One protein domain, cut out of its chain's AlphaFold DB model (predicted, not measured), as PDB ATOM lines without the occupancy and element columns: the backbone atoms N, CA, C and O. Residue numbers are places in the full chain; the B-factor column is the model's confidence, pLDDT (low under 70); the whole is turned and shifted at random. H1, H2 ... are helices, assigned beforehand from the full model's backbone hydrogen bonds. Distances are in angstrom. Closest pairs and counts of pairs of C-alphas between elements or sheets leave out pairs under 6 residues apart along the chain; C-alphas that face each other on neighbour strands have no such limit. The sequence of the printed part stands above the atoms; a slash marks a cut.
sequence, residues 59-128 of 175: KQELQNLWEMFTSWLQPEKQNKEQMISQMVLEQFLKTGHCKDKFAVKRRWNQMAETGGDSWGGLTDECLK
ATOM      1  N   LYS A  59     -66.316  74.724 -11.899       83.06
ATOM      2  CA  LYS A  59     -67.114  74.123 -10.810       83.06
ATOM      3  C   LYS A  59     -66.450  72.859 -10.268       83.06
ATOM      4  O   LYS A  59     -66.428  72.662  -9.057       83.06
ATOM      5  N   GLN A  60     -65.905  72.033 -11.160       85.81
ATOM      6  CA  GLN A  60     -65.200  70.815 -10.776       85.81
ATOM      7  C   GLN A  60     -63.879  71.134 -10.067       85.81
ATOM      8  O   GLN A  60     -63.556  70.507  -9.064       85.81
ATOM      9  N   GLU A  61     -63.137  72.133 -10.546       85.12
ATOM     10  CA  GLU A  61     -61.917  72.619  -9.893       85.12
ATOM     11  C   GLU A  61     -62.202  73.158  -8.494       85.12
ATOM     12  O   GLU A  61     -61.518  72.777  -7.545       85.12
ATOM     13  N   LEU A  62     -63.244  73.982  -8.340       88.00
ATOM     14  CA  LEU A  62     -63.652  74.503  -7.036       88.00
ATOM     15  C   LEU A  62     -64.041  73.376  -6.075       88.00
ATOM     16  O   LEU A  62     -63.647  73.405  -4.911       88.00
ATOM     17  N   GLN A  63     -64.787  72.377  -6.553       89.44
ATOM     18  CA  GLN A  63     -65.154  71.223  -5.737       89.44
ATOM     19  C   GLN A  63     -63.918  70.410  -5.320       89.44
ATOM     20  O   GLN A  63     -63.769  70.089  -4.143       89.44
ATOM     21  N   ASN A  64     -62.999  70.142  -6.248       89.50
ATOM     22  CA  ASN A  64     -61.760  69.425  -5.949       89.50
ATOM     23  C   ASN A  64     -60.900  70.188  -4.930       89.50
ATOM     24  O   ASN A  64     -60.388  69.596  -3.980       89.50
ATOM     25  N   LEU A  65     -60.769  71.509  -5.097       89.25
ATOM     26  CA  LEU A  65     -60.084  72.378  -4.141       89.25
ATOM     27  C   LEU A  65     -60.736  72.298  -2.767       89.25
ATOM     28  O   LEU A  65     -60.049  72.095  -1.769       89.25
ATOM     29  N   TRP A  66     -62.060  72.413  -2.712       90.75
ATOM     30  CA  TRP A  66     -62.805  72.324  -1.466       90.75
ATOM     31  C   TRP A  66     -62.552  70.996  -0.740       90.75
ATOM     32  O   TRP A  66     -62.220  70.995   0.446       90.75
ATOM     33  N   GLU A  67     -62.638  69.870  -1.446       92.44
ATOM     34  CA  GLU A  67     -62.398  68.535  -0.884       92.44
ATOM     35  C   GLU A  67     -60.950  68.363  -0.398       92.44
ATOM     36  O   GLU A  67     -60.718  67.851   0.703       92.44
ATOM     37  N   MET A  68     -59.973  68.853  -1.167       90.12
ATOM     38  CA  MET A  68     -58.559  68.848  -0.783       90.12
ATOM     39  C   MET A  68     -58.305  69.659   0.491       90.12
ATOM     40  O   MET A  68     -57.677  69.160   1.426       90.12
ATOM     41  N   PHE A  69     -58.797  70.900   0.546       88.75
ATOM     42  CA  PHE A  69     -58.608  71.777   1.701       88.75
ATOM     43  C   PHE A  69     -59.319  71.238   2.942       88.75
ATOM     44  O   PHE A  69     -58.742  71.267   4.027       88.75
ATOM     45  N   THR A  70     -60.523  70.685   2.787       89.25
ATOM     46  CA  THR A  70     -61.272  70.066   3.893       89.25
ATOM     47  C   THR A  70     -60.540  68.831   4.423       89.25
ATOM     48  O   THR A  70     -60.373  68.681   5.631       89.25
ATOM     49  N   SER A  71     -59.998  67.993   3.535       89.94
ATOM     50  CA  SER A  71     -59.203  66.818   3.922       89.94
ATOM     51  C   SER A  71     -57.894  67.187   4.629       89.94
ATOM     52  O   SER A  71     -57.456  66.475   5.537       89.94
ATOM     53  N   TRP A  72     -57.266  68.295   4.223       88.44
ATOM     54  CA  TRP A  72     -56.010  68.780   4.796       88.44
ATOM     55  C   TRP A  72     -56.190  69.504   6.137       88.44
ATOM     56  O   TRP A  72     -55.432  69.253   7.076       88.44
ATOM     57  N   LEU A  73     -57.175  70.400   6.240       87.31
ATOM     58  CA  LEU A  73     -57.437  71.184   7.452       87.31
ATOM     59  C   LEU A  73     -58.262  70.416   8.489       87.31
ATOM     60  O   LEU A  73     -58.171  70.730   9.670       87.31
ATOM     61  N   GLN A  74     -59.041  69.412   8.069       88.81
ATOM     62  CA  GLN A  74     -59.925  68.618   8.933       88.81
ATOM     63  C   GLN A  74     -60.778  69.501   9.864       88.81
ATOM     64  O   GLN A  74     -60.669  69.386  11.092       88.81
ATOM     65  N   PRO A  75     -61.606  70.407   9.308       87.50
ATOM     66  CA  PRO A  75     -62.371  71.386  10.085       87.50
ATOM     67  C   PRO A  75     -63.345  70.749  11.088       87.50
ATOM     68  O   PRO A  75     -63.775  71.408  12.027       87.50
ATOM     69  N   GLU A  76     -63.683  69.466  10.935       90.06
ATOM     70  CA  GLU A  76     -64.512  68.719  11.889       90.06
ATOM     71  C   GLU A  76     -63.774  68.401  13.198       90.06
ATOM     72  O   GLU A  76     -64.411  68.108  14.210       90.06
ATOM     73  N   LYS A  77     -62.436  68.418  13.182       85.38
ATOM     74  CA  LYS A  77     -61.580  68.060  14.324       85.38
ATOM     75  C   LYS A  77     -60.832  69.249  14.918       85.38
ATOM     76  O   LYS A  77     -60.306  69.125  16.020       85.38
ATOM     77  N   GLN A  78     -60.748  70.359  14.186       82.31
ATOM     78  CA  GLN A  78     -59.969  71.533  14.564       82.31
ATOM     79  C   GLN A  78     -60.867  72.749  14.792       82.31
ATOM     80  O   GLN A  78     -61.855  72.958  14.092       82.31
ATOM     81  N   ASN A  79     -60.500  73.590  15.756       85.81
ATOM     82  CA  ASN A  79     -61.118  74.903  15.900       85.81
ATOM     83  C   ASN A  79     -60.529  75.904  14.879       85.81
ATOM     84  O   ASN A  79     -59.505  75.654  14.240       85.81
ATOM     85  N   LYS A  80     -61.173  77.069  14.729       87.56
ATOM     86  CA  LYS A  80     -60.742  78.097  13.765       87.56
ATOM     87  C   LYS A  80     -59.297  78.558  13.993       87.56
ATOM     88  O   LYS A  80     -58.574  78.780  13.027       87.56
ATOM     89  N   GLU A  81     -58.878  78.692  15.247       82.50
ATOM     90  CA  GLU A  81     -57.530  79.147  15.599       82.50
ATOM     91  C   GLU A  81     -56.472  78.115  15.211       82.50
ATOM     92  O   GLU A  81     -55.441  78.488  14.659       82.50
ATOM     93  N   GLN A  82     -56.748  76.825  15.406       81.06
ATOM     94  CA  GLN A  82     -55.890  75.718  14.981       81.06
ATOM     95  C   GLN A  82     -55.741  75.671  13.457       81.06
ATOM     96  O   GLN A  82     -54.623  75.527  12.958       81.06
ATOM     97  N   MET A  83     -56.830  75.893  12.713       85.31
ATOM     98  CA  MET A  83     -56.783  75.960  11.249       85.31
ATOM     99  C   MET A  83     -55.940  77.145  10.757       85.31
ATOM    100  O   MET A  83     -55.081  76.971   9.893       85.31
ATOM    101  N   ILE A  84     -56.140  78.342  11.326       85.31
ATOM    102  CA  ILE A  84     -55.339  79.539  11.002       85.31
ATOM    103  C   ILE A  84     -53.865  79.278  11.309       85.31
ATOM    104  O   ILE A  84     -52.995  79.528  10.481       85.31
ATOM    105  N   SER A  85     -53.598  78.713  12.478       81.44
ATOM    106  CA  SER A  85     -52.276  78.328  12.953       81.44
ATOM    107  C   SER A  85     -51.595  77.362  11.963       81.44
ATOM    108  O   SER A  85     -50.455  77.587  11.551       81.44
ATOM    109  N   GLN A  86     -52.306  76.331  11.491       83.31
ATOM    110  CA  GLN A  86     -51.810  75.391  10.479       83.31
ATOM    111  C   GLN A  86     -51.511  76.082   9.137       83.31
ATOM    112  O   GLN A  86     -50.489  75.783   8.512       83.31
ATOM    113  N   MET A  87     -52.357  77.022   8.702       87.38
ATOM    114  CA  MET A  87     -52.121  77.805   7.483       87.38
ATOM    115  C   MET A  87     -50.905  78.727   7.607       87.38
ATOM    116  O   MET A  87     -50.091  78.780   6.685       87.38
ATOM    117  N   VAL A  88     -50.755  79.425   8.737       83.56
ATOM    118  CA  VAL A  88     -49.608  80.305   9.015       83.56
ATOM    119  C   VAL A  88     -48.312  79.509   8.978       83.56
ATOM    120  O   VAL A  88     -47.355  79.937   8.336       83.56
ATOM    121  N   LEU A  89     -48.286  78.324   9.589       82.56
ATOM    122  CA  LEU A  89     -47.125  77.444   9.534       82.56
ATOM    123  C   LEU A  89     -46.805  77.002   8.104       82.56
ATOM    124  O   LEU A  89     -45.648  77.031   7.703       82.56
ATOM    125  N   GLU A  90     -47.805  76.573   7.336       85.19
ATOM    126  CA  GLU A  90     -47.598  76.130   5.954       85.19
ATOM    127  C   GLU A  90     -47.027  77.257   5.085       85.19
ATOM    128  O   GLU A  90     -46.084  77.041   4.320       85.19
ATOM    129  N   GLN A  91     -47.549  78.475   5.241       83.44
ATOM    130  CA  GLN A  91     -47.006  79.654   4.572       83.44
ATOM    131  C   GLN A  91     -45.588  79.956   5.051       83.44
ATOM    132  O   GLN A  91     -44.695  80.125   4.228       83.44
ATOM    133  N   PHE A  92     -45.338  79.920   6.358       80.06
ATOM    134  CA  PHE A  92     -44.009  80.146   6.921       80.06
ATOM    135  C   PHE A  92     -42.980  79.104   6.459       80.06
ATOM    136  O   PHE A  92     -41.825  79.432   6.217       80.06
ATOM    137  N   LEU A  93     -43.362  77.845   6.263       78.44
ATOM    138  CA  LEU A  93     -42.447  76.834   5.727       78.44
ATOM    139  C   LEU A  93     -42.154  77.049   4.238       78.44
ATOM    140  O   LEU A  93     -41.062  76.707   3.773       78.44
ATOM    141  N   LYS A  94     -43.090  77.638   3.490       74.19
ATOM    142  CA  LYS A  94     -42.905  77.976   2.072       74.19
ATOM    143  C   LYS A  94     -42.060  79.230   1.891       74.19
ATOM    144  O   LYS A  94     -41.041  79.178   1.209       74.19
ATOM    145  N   THR A  95     -42.463  80.325   2.523       75.38
ATOM    146  CA  THR A  95     -41.919  81.670   2.288       75.38
ATOM    147  C   THR A  95     -40.986  82.145   3.395       75.38
ATOM    148  O   THR A  95     -40.178  83.043   3.177       75.38
ATOM    149  N   GLY A  96     -41.080  81.552   4.583       66.94
ATOM    150  CA  GLY A  96     -40.345  81.992   5.756       66.94
ATOM    151  C   GLY A  96     -38.851  81.721   5.654       66.94
ATOM    152  O   GLY A  96     -38.378  80.678   5.184       66.94
ATOM    153  N   HIS A  97     -38.102  82.689   6.160       65.25
ATOM    154  CA  HIS A  97     -36.656  82.667   6.254       65.25
ATOM    155  C   HIS A  97     -36.224  81.976   7.549       65.25
ATOM    156  O   HIS A  97     -35.794  82.628   8.492       65.25
ATOM    157  N   CYS A  98     -36.360  80.652   7.606       68.38
ATOM    158  CA  CYS A  98     -35.840  79.860   8.715       68.38
ATOM    159  C   CYS A  98     -34.729  78.922   8.244       68.38
ATOM    160  O   CYS A  98     -34.806  78.336   7.161       68.38
ATOM    161  N   LYS A  99     -33.686  78.785   9.069       67.94
ATOM    162  CA  LYS A  99     -32.557  77.889   8.782       67.94
ATOM    163  C   LYS A  99     -32.965  76.415   8.846       67.94
ATOM    164  O   LYS A  99     -32.498  75.622   8.037       67.94
ATOM    165  N   ASP A 100     -33.856  76.063   9.776       73.75
ATOM    166  CA  ASP A 100     -34.322  74.689   9.986       73.75
ATOM    167  C   ASP A 100     -35.858  74.599   9.997       73.75
ATOM    168  O   ASP A 100     -36.525  74.654  11.034       73.75
ATOM    169  N   LYS A 101     -36.420  74.412   8.799       77.31
ATOM    170  CA  LYS A 101     -37.855  74.192   8.561       77.31
ATOM    171  C   LYS A 101     -38.392  72.944   9.279       77.31
ATOM    172  O   LYS A 101     -39.549  72.920   9.705       77.31
ATOM    173  N   PHE A 102     -37.566  71.909   9.452       75.50
ATOM    174  CA  PHE A 102     -37.974  70.655  10.090       75.50
ATOM    175  C   PHE A 102     -38.093  70.801  11.604       75.50
ATOM    176  O   PHE A 102     -39.034  70.264  12.194       75.50
ATOM    177  N   ALA A 103     -37.187  71.550  12.238       77.56
ATOM    178  CA  ALA A 103     -37.292  71.881  13.655       77.56
ATOM    179  C   ALA A 103     -38.579  72.661  13.950       77.56
ATOM    180  O   ALA A 103     -39.310  72.297  14.873       77.56
ATOM    181  N   VAL A 104     -38.903  73.658  13.119       74.81
ATOM    182  CA  VAL A 104     -40.134  74.456  13.245       74.81
ATOM    183  C   VAL A 104     -41.378  73.567  13.115       74.81
ATOM    184  O   VAL A 104     -42.234  73.577  13.999       74.81
ATOM    185  N   LYS A 105     -41.457  72.719  12.077       80.81
ATOM    186  CA  LYS A 105     -42.589  71.789  11.885       80.81
ATOM    187  C   LYS A 105     -42.720  70.777  13.029       80.81
ATOM    188  O   LYS A 105     -43.829  70.472  13.462       80.81
ATOM    189  N   ARG A 106     -41.606  70.244  13.536       78.12
ATOM    190  CA  ARG A 106     -41.618  69.279  14.646       78.12
ATOM    191  C   ARG A 106     -42.143  69.918  15.931       78.12
ATOM    192  O   ARG A 106     -42.967  69.314  16.611       78.12
ATOM    193  N   ARG A 107     -41.683  71.130  16.254       74.31
ATOM    194  CA  ARG A 107     -42.140  71.880  17.434       74.31
ATOM    195  C   ARG A 107     -43.614  72.236  17.340       74.31
ATOM    196  O   ARG A 107     -44.332  72.067  18.317       74.31
ATOM    197  N   TRP A 108     -44.066  72.624  16.154       75.19
ATOM    198  CA  TRP A 108     -45.476  72.861  15.882       75.19
ATOM    199  C   TRP A 108     -46.367  71.672  16.246       75.19
ATOM    200  O   TRP A 108     -47.349  71.816  16.969       75.19
ATOM    201  N   ASN A 109     -45.993  70.482  15.775       74.12
ATOM    202  CA  ASN A 109     -46.765  69.270  16.027       74.12
ATOM    203  C   ASN A 109     -46.786  68.917  17.526       74.12
ATOM    204  O   ASN A 109     -47.830  68.546  18.048       74.12
ATOM    205  N   GLN A 110     -45.668  69.118  18.235       71.31
ATOM    206  CA  GLN A 110     -45.605  68.942  19.695       71.31
ATOM    207  C   GLN A 110     -46.510  69.936  20.438       71.31
ATOM    208  O   GLN A 110     -47.128  69.585  21.442       71.31
ATOM    209  N   MET A 111     -46.602  71.175  19.947       65.94
ATOM    210  CA  MET A 111     -47.434  72.226  20.535       65.94
ATOM    211  C   MET A 111     -48.929  71.926  20.372       65.94
ATOM    212  O   MET A 111     -49.696  72.087  21.321       65.94
ATOM    213  N   ALA A 112     -49.326  71.415  19.202       64.62
ATOM    214  CA  ALA A 112     -50.698  70.999  18.920       64.62
ATOM    215  C   ALA A 112     -51.167  69.828  19.805       64.62
ATOM    216  O   ALA A 112     -52.335  69.779  20.182       64.62
ATOM    217  N   GLU A 113     -50.263  68.914  20.169       68.88
ATOM    218  CA  GLU A 113     -50.551  67.785  21.067       68.88
ATOM    219  C   GLU A 113     -50.556  68.182  22.550       68.88
ATOM    220  O   GLU A 113     -51.286  67.595  23.347       68.88
ATOM    221  N   THR A 114     -49.755  69.182  22.928       61.50
ATOM    222  CA  THR A 114     -49.555  69.566  24.338       61.50
ATOM    223  C   THR A 114     -50.528  70.658  24.807       61.50
ATOM    224  O   THR A 114     -50.571  70.969  25.994       61.50
ATOM    225  N   GLY A 115     -51.347  71.227  23.914       59.22
ATOM    226  CA  GLY A 115     -52.385  72.199  24.280       59.22
ATOM    227  C   GLY A 115     -51.833  73.471  24.934       59.22
ATOM    228  O   GLY A 115     -52.439  73.986  25.871       59.22
ATOM    229  N   GLY A 116     -50.662  73.942  24.492       54.59
ATOM    230  CA  GLY A 116     -49.979  75.084  25.101       54.59
ATOM    231  C   GLY A 116     -49.555  76.150  24.095       54.59
ATOM    232  O   GLY A 116     -48.982  75.830  23.060       54.59
ATOM    233  N   ASP A 117     -49.749  77.417  24.462       55.91
ATOM    234  CA  ASP A 117     -49.406  78.636  23.708       55.91
ATOM    235  C   ASP A 117     -47.893  78.946  23.657       55.91
ATOM    236  O   ASP A 117     -47.472  80.105  23.675       55.91
ATOM    237  N   SER A 118     -47.020  77.935  23.640       53.81
ATOM    238  CA  SER A 118     -45.575  78.172  23.757       53.81
ATOM    239  C   SER A 118     -44.870  78.196  22.404       53.81
ATOM    240  O   SER A 118     -44.095  77.308  22.047       53.81
ATOM    241  N   TRP A 119     -45.068  79.298  21.682       56.53
ATOM    242  CA  TRP A 119     -44.164  79.717  20.605       56.53
ATOM    243  C   TRP A 119     -42.771  80.119  21.131       56.53
ATOM    244  O   TRP A 119     -41.820  80.216  20.357       56.53
ATOM    245  N   GLY A 120     -42.620  80.298  22.451       55.00
ATOM    246  CA  GLY A 120     -41.380  80.717  23.119       55.00
ATOM    247  C   GLY A 120     -40.230  79.702  23.082       55.00
ATOM    248  O   GLY A 120     -39.143  80.000  23.566       55.00
ATOM    249  N   GLY A 121     -40.446  78.509  22.517       57.56
ATOM    250  CA  GLY A 121     -39.398  77.508  22.283       57.56
ATOM    251  C   GLY A 121     -38.652  77.657  20.951       57.56
ATOM    252  O   GLY A 121     -37.695  76.916  20.716       57.56
ATOM    253  N   LEU A 122     -39.083  78.565  20.068       62.16
ATOM    254  CA  LEU A 122     -38.339  78.922  18.861       62.16
ATOM    255  C   LEU A 122     -37.251  79.923  19.243       62.16
ATOM    256  O   LEU A 122     -37.543  81.056  19.622       62.16
ATOM    257  N   THR A 123     -35.991  79.504  19.167       63.94
ATOM    258  CA  THR A 123     -34.875  80.431  19.340       63.94
ATOM    259  C   THR A 123     -34.807  81.365  18.134       63.94
ATOM    260  O   THR A 123     -35.090  80.964  17.003       63.94
ATOM    261  N   ASP A 124     -34.394  82.611  18.366       63.34
ATOM    262  CA  ASP A 124     -34.174  83.609  17.306       63.34
ATOM    263  C   ASP A 124     -33.204  83.096  16.219       63.34
ATOM    264  O   ASP A 124     -33.293  83.429  15.042       63.34
ATOM    265  N   GLU A 125     -32.331  82.158  16.587       64.25
ATOM    266  CA  GLU A 125     -31.438  81.450  15.673       64.25
ATOM    267  C   GLU A 125     -32.173  80.655  14.574       64.25
ATOM    268  O   GLU A 125     -31.703  80.617  13.434       64.25
ATOM    269  N   CYS A 126     -33.345  80.073  14.869       59.22
ATOM    270  CA  CYS A 126     -34.185  79.395  13.875       59.22
ATOM    271  C   CYS A 126     -34.900  80.378  12.939       59.22
ATOM    272  O   CYS A 126     -35.230  79.999  11.815       59.22
ATOM    273  N   LEU A 127     -35.141  81.610  13.396       63.78
ATOM    274  CA  LEU A 127     -35.848  82.671  12.667       63.78
ATOM    275  C   LEU A 127     -34.895  83.607  11.908       63.78
ATOM    276  O   LEU A 127     -35.340  84.458  11.138       63.78
ATOM    277  N   LYS A 128     -33.583  83.452  12.115       62.84
ATOM    278  CA  LYS A 128     -32.573  84.278  11.465       62.84
ATOM    279  C   LYS A 128     -32.586  84.035   9.955       62.84
ATOM    280  O   LYS A 128     -32.468  82.879   9.525       62.84
TER     281      LYS A 128
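Overview. This is residues 59 to 128 of the 175 residues of the protein "Zinc finger and SCAN domain-containing protein 4" of Cricetulus griseus (UniProt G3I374). The backbone makes a loose zigzag of three helices: H1 is an arm whose residues 59 to 71 stick out, H2 turns off from its far end, and H3 folds back beside H2 as a helical hairpin. After H3 the chain turns back once more, through residues 115 to 123, and reaches the short H4 near the hairpin's closed end. The printed part has 70 residues with four named helices, H1, H2, H3 and H4 in that order, and no named strand; the class is all helix. The whole is loose, with a radius of gyration of the C-alphas of 14.2 A, and elongated, spanning 45 by 26 by 15 A.

Arrangement. Start with H1, residues 59 to 73, and look at its last residue: the C-alphas of Leu 73 and Met 83 are 6.1 A apart, the closest pair of H1 and H2, residues 80 to 95. These two are close but not clearly touching, and their lines are about perpendicular, at 80 degrees. Next look at H3, residues 101 to 114, which forms a helical hairpin with H2. They only just touch, with 3 pairs of C-alphas within 8 A, by residues 89 to 93 of H2 and 101 to 105 of H3 alone; the closest C-alphas are those of Leu 93 and Lys 101, 6.0 A apart. H2 and H3 run opposite ways at a shallow tilt of 11 degrees. H4, residues 124 to 127, is close to H3 but not clearly touching it, the closest C-alphas being those of Val 104 and Cys 126 at 7.8 A. H1 is apart from H3 and H4, and H2 is apart from H4. In H1, H2 and H3 every O i to N i+4 pair is within hydrogen-bond range; H4 is too short for such a pair.

Along the chain. Find C-alpha 59 at (-67.114, 74.123, -10.810); from there H1 runs 20.9 A to C-alpha 73. H2 starts at C-alpha 80, at (-60.742, 78.097, 13.765), and runs 22.3 A to C-alpha 95. H3 covers 20.2 A from C-alpha 101 to C-alpha 114. H4 ends at C-alpha 127, at (-35.848, 82.671, 12.667).

Size, cuts and confidence. The C-alphas farthest apart are those of Lys 59 and Glu 125, at 45.0 A. Without residues 59 to 71, which stand free, the body spans 35 by 23 by 15 A. The printed part has no cut; the link from H2 to H3 is tight, and those from H1 to H2 and from H3 to H4 are short. The mean pLDDT of the printed part is 76.5, and the model's confidence is under 70 in residues 96 to 99 and 111 to 128.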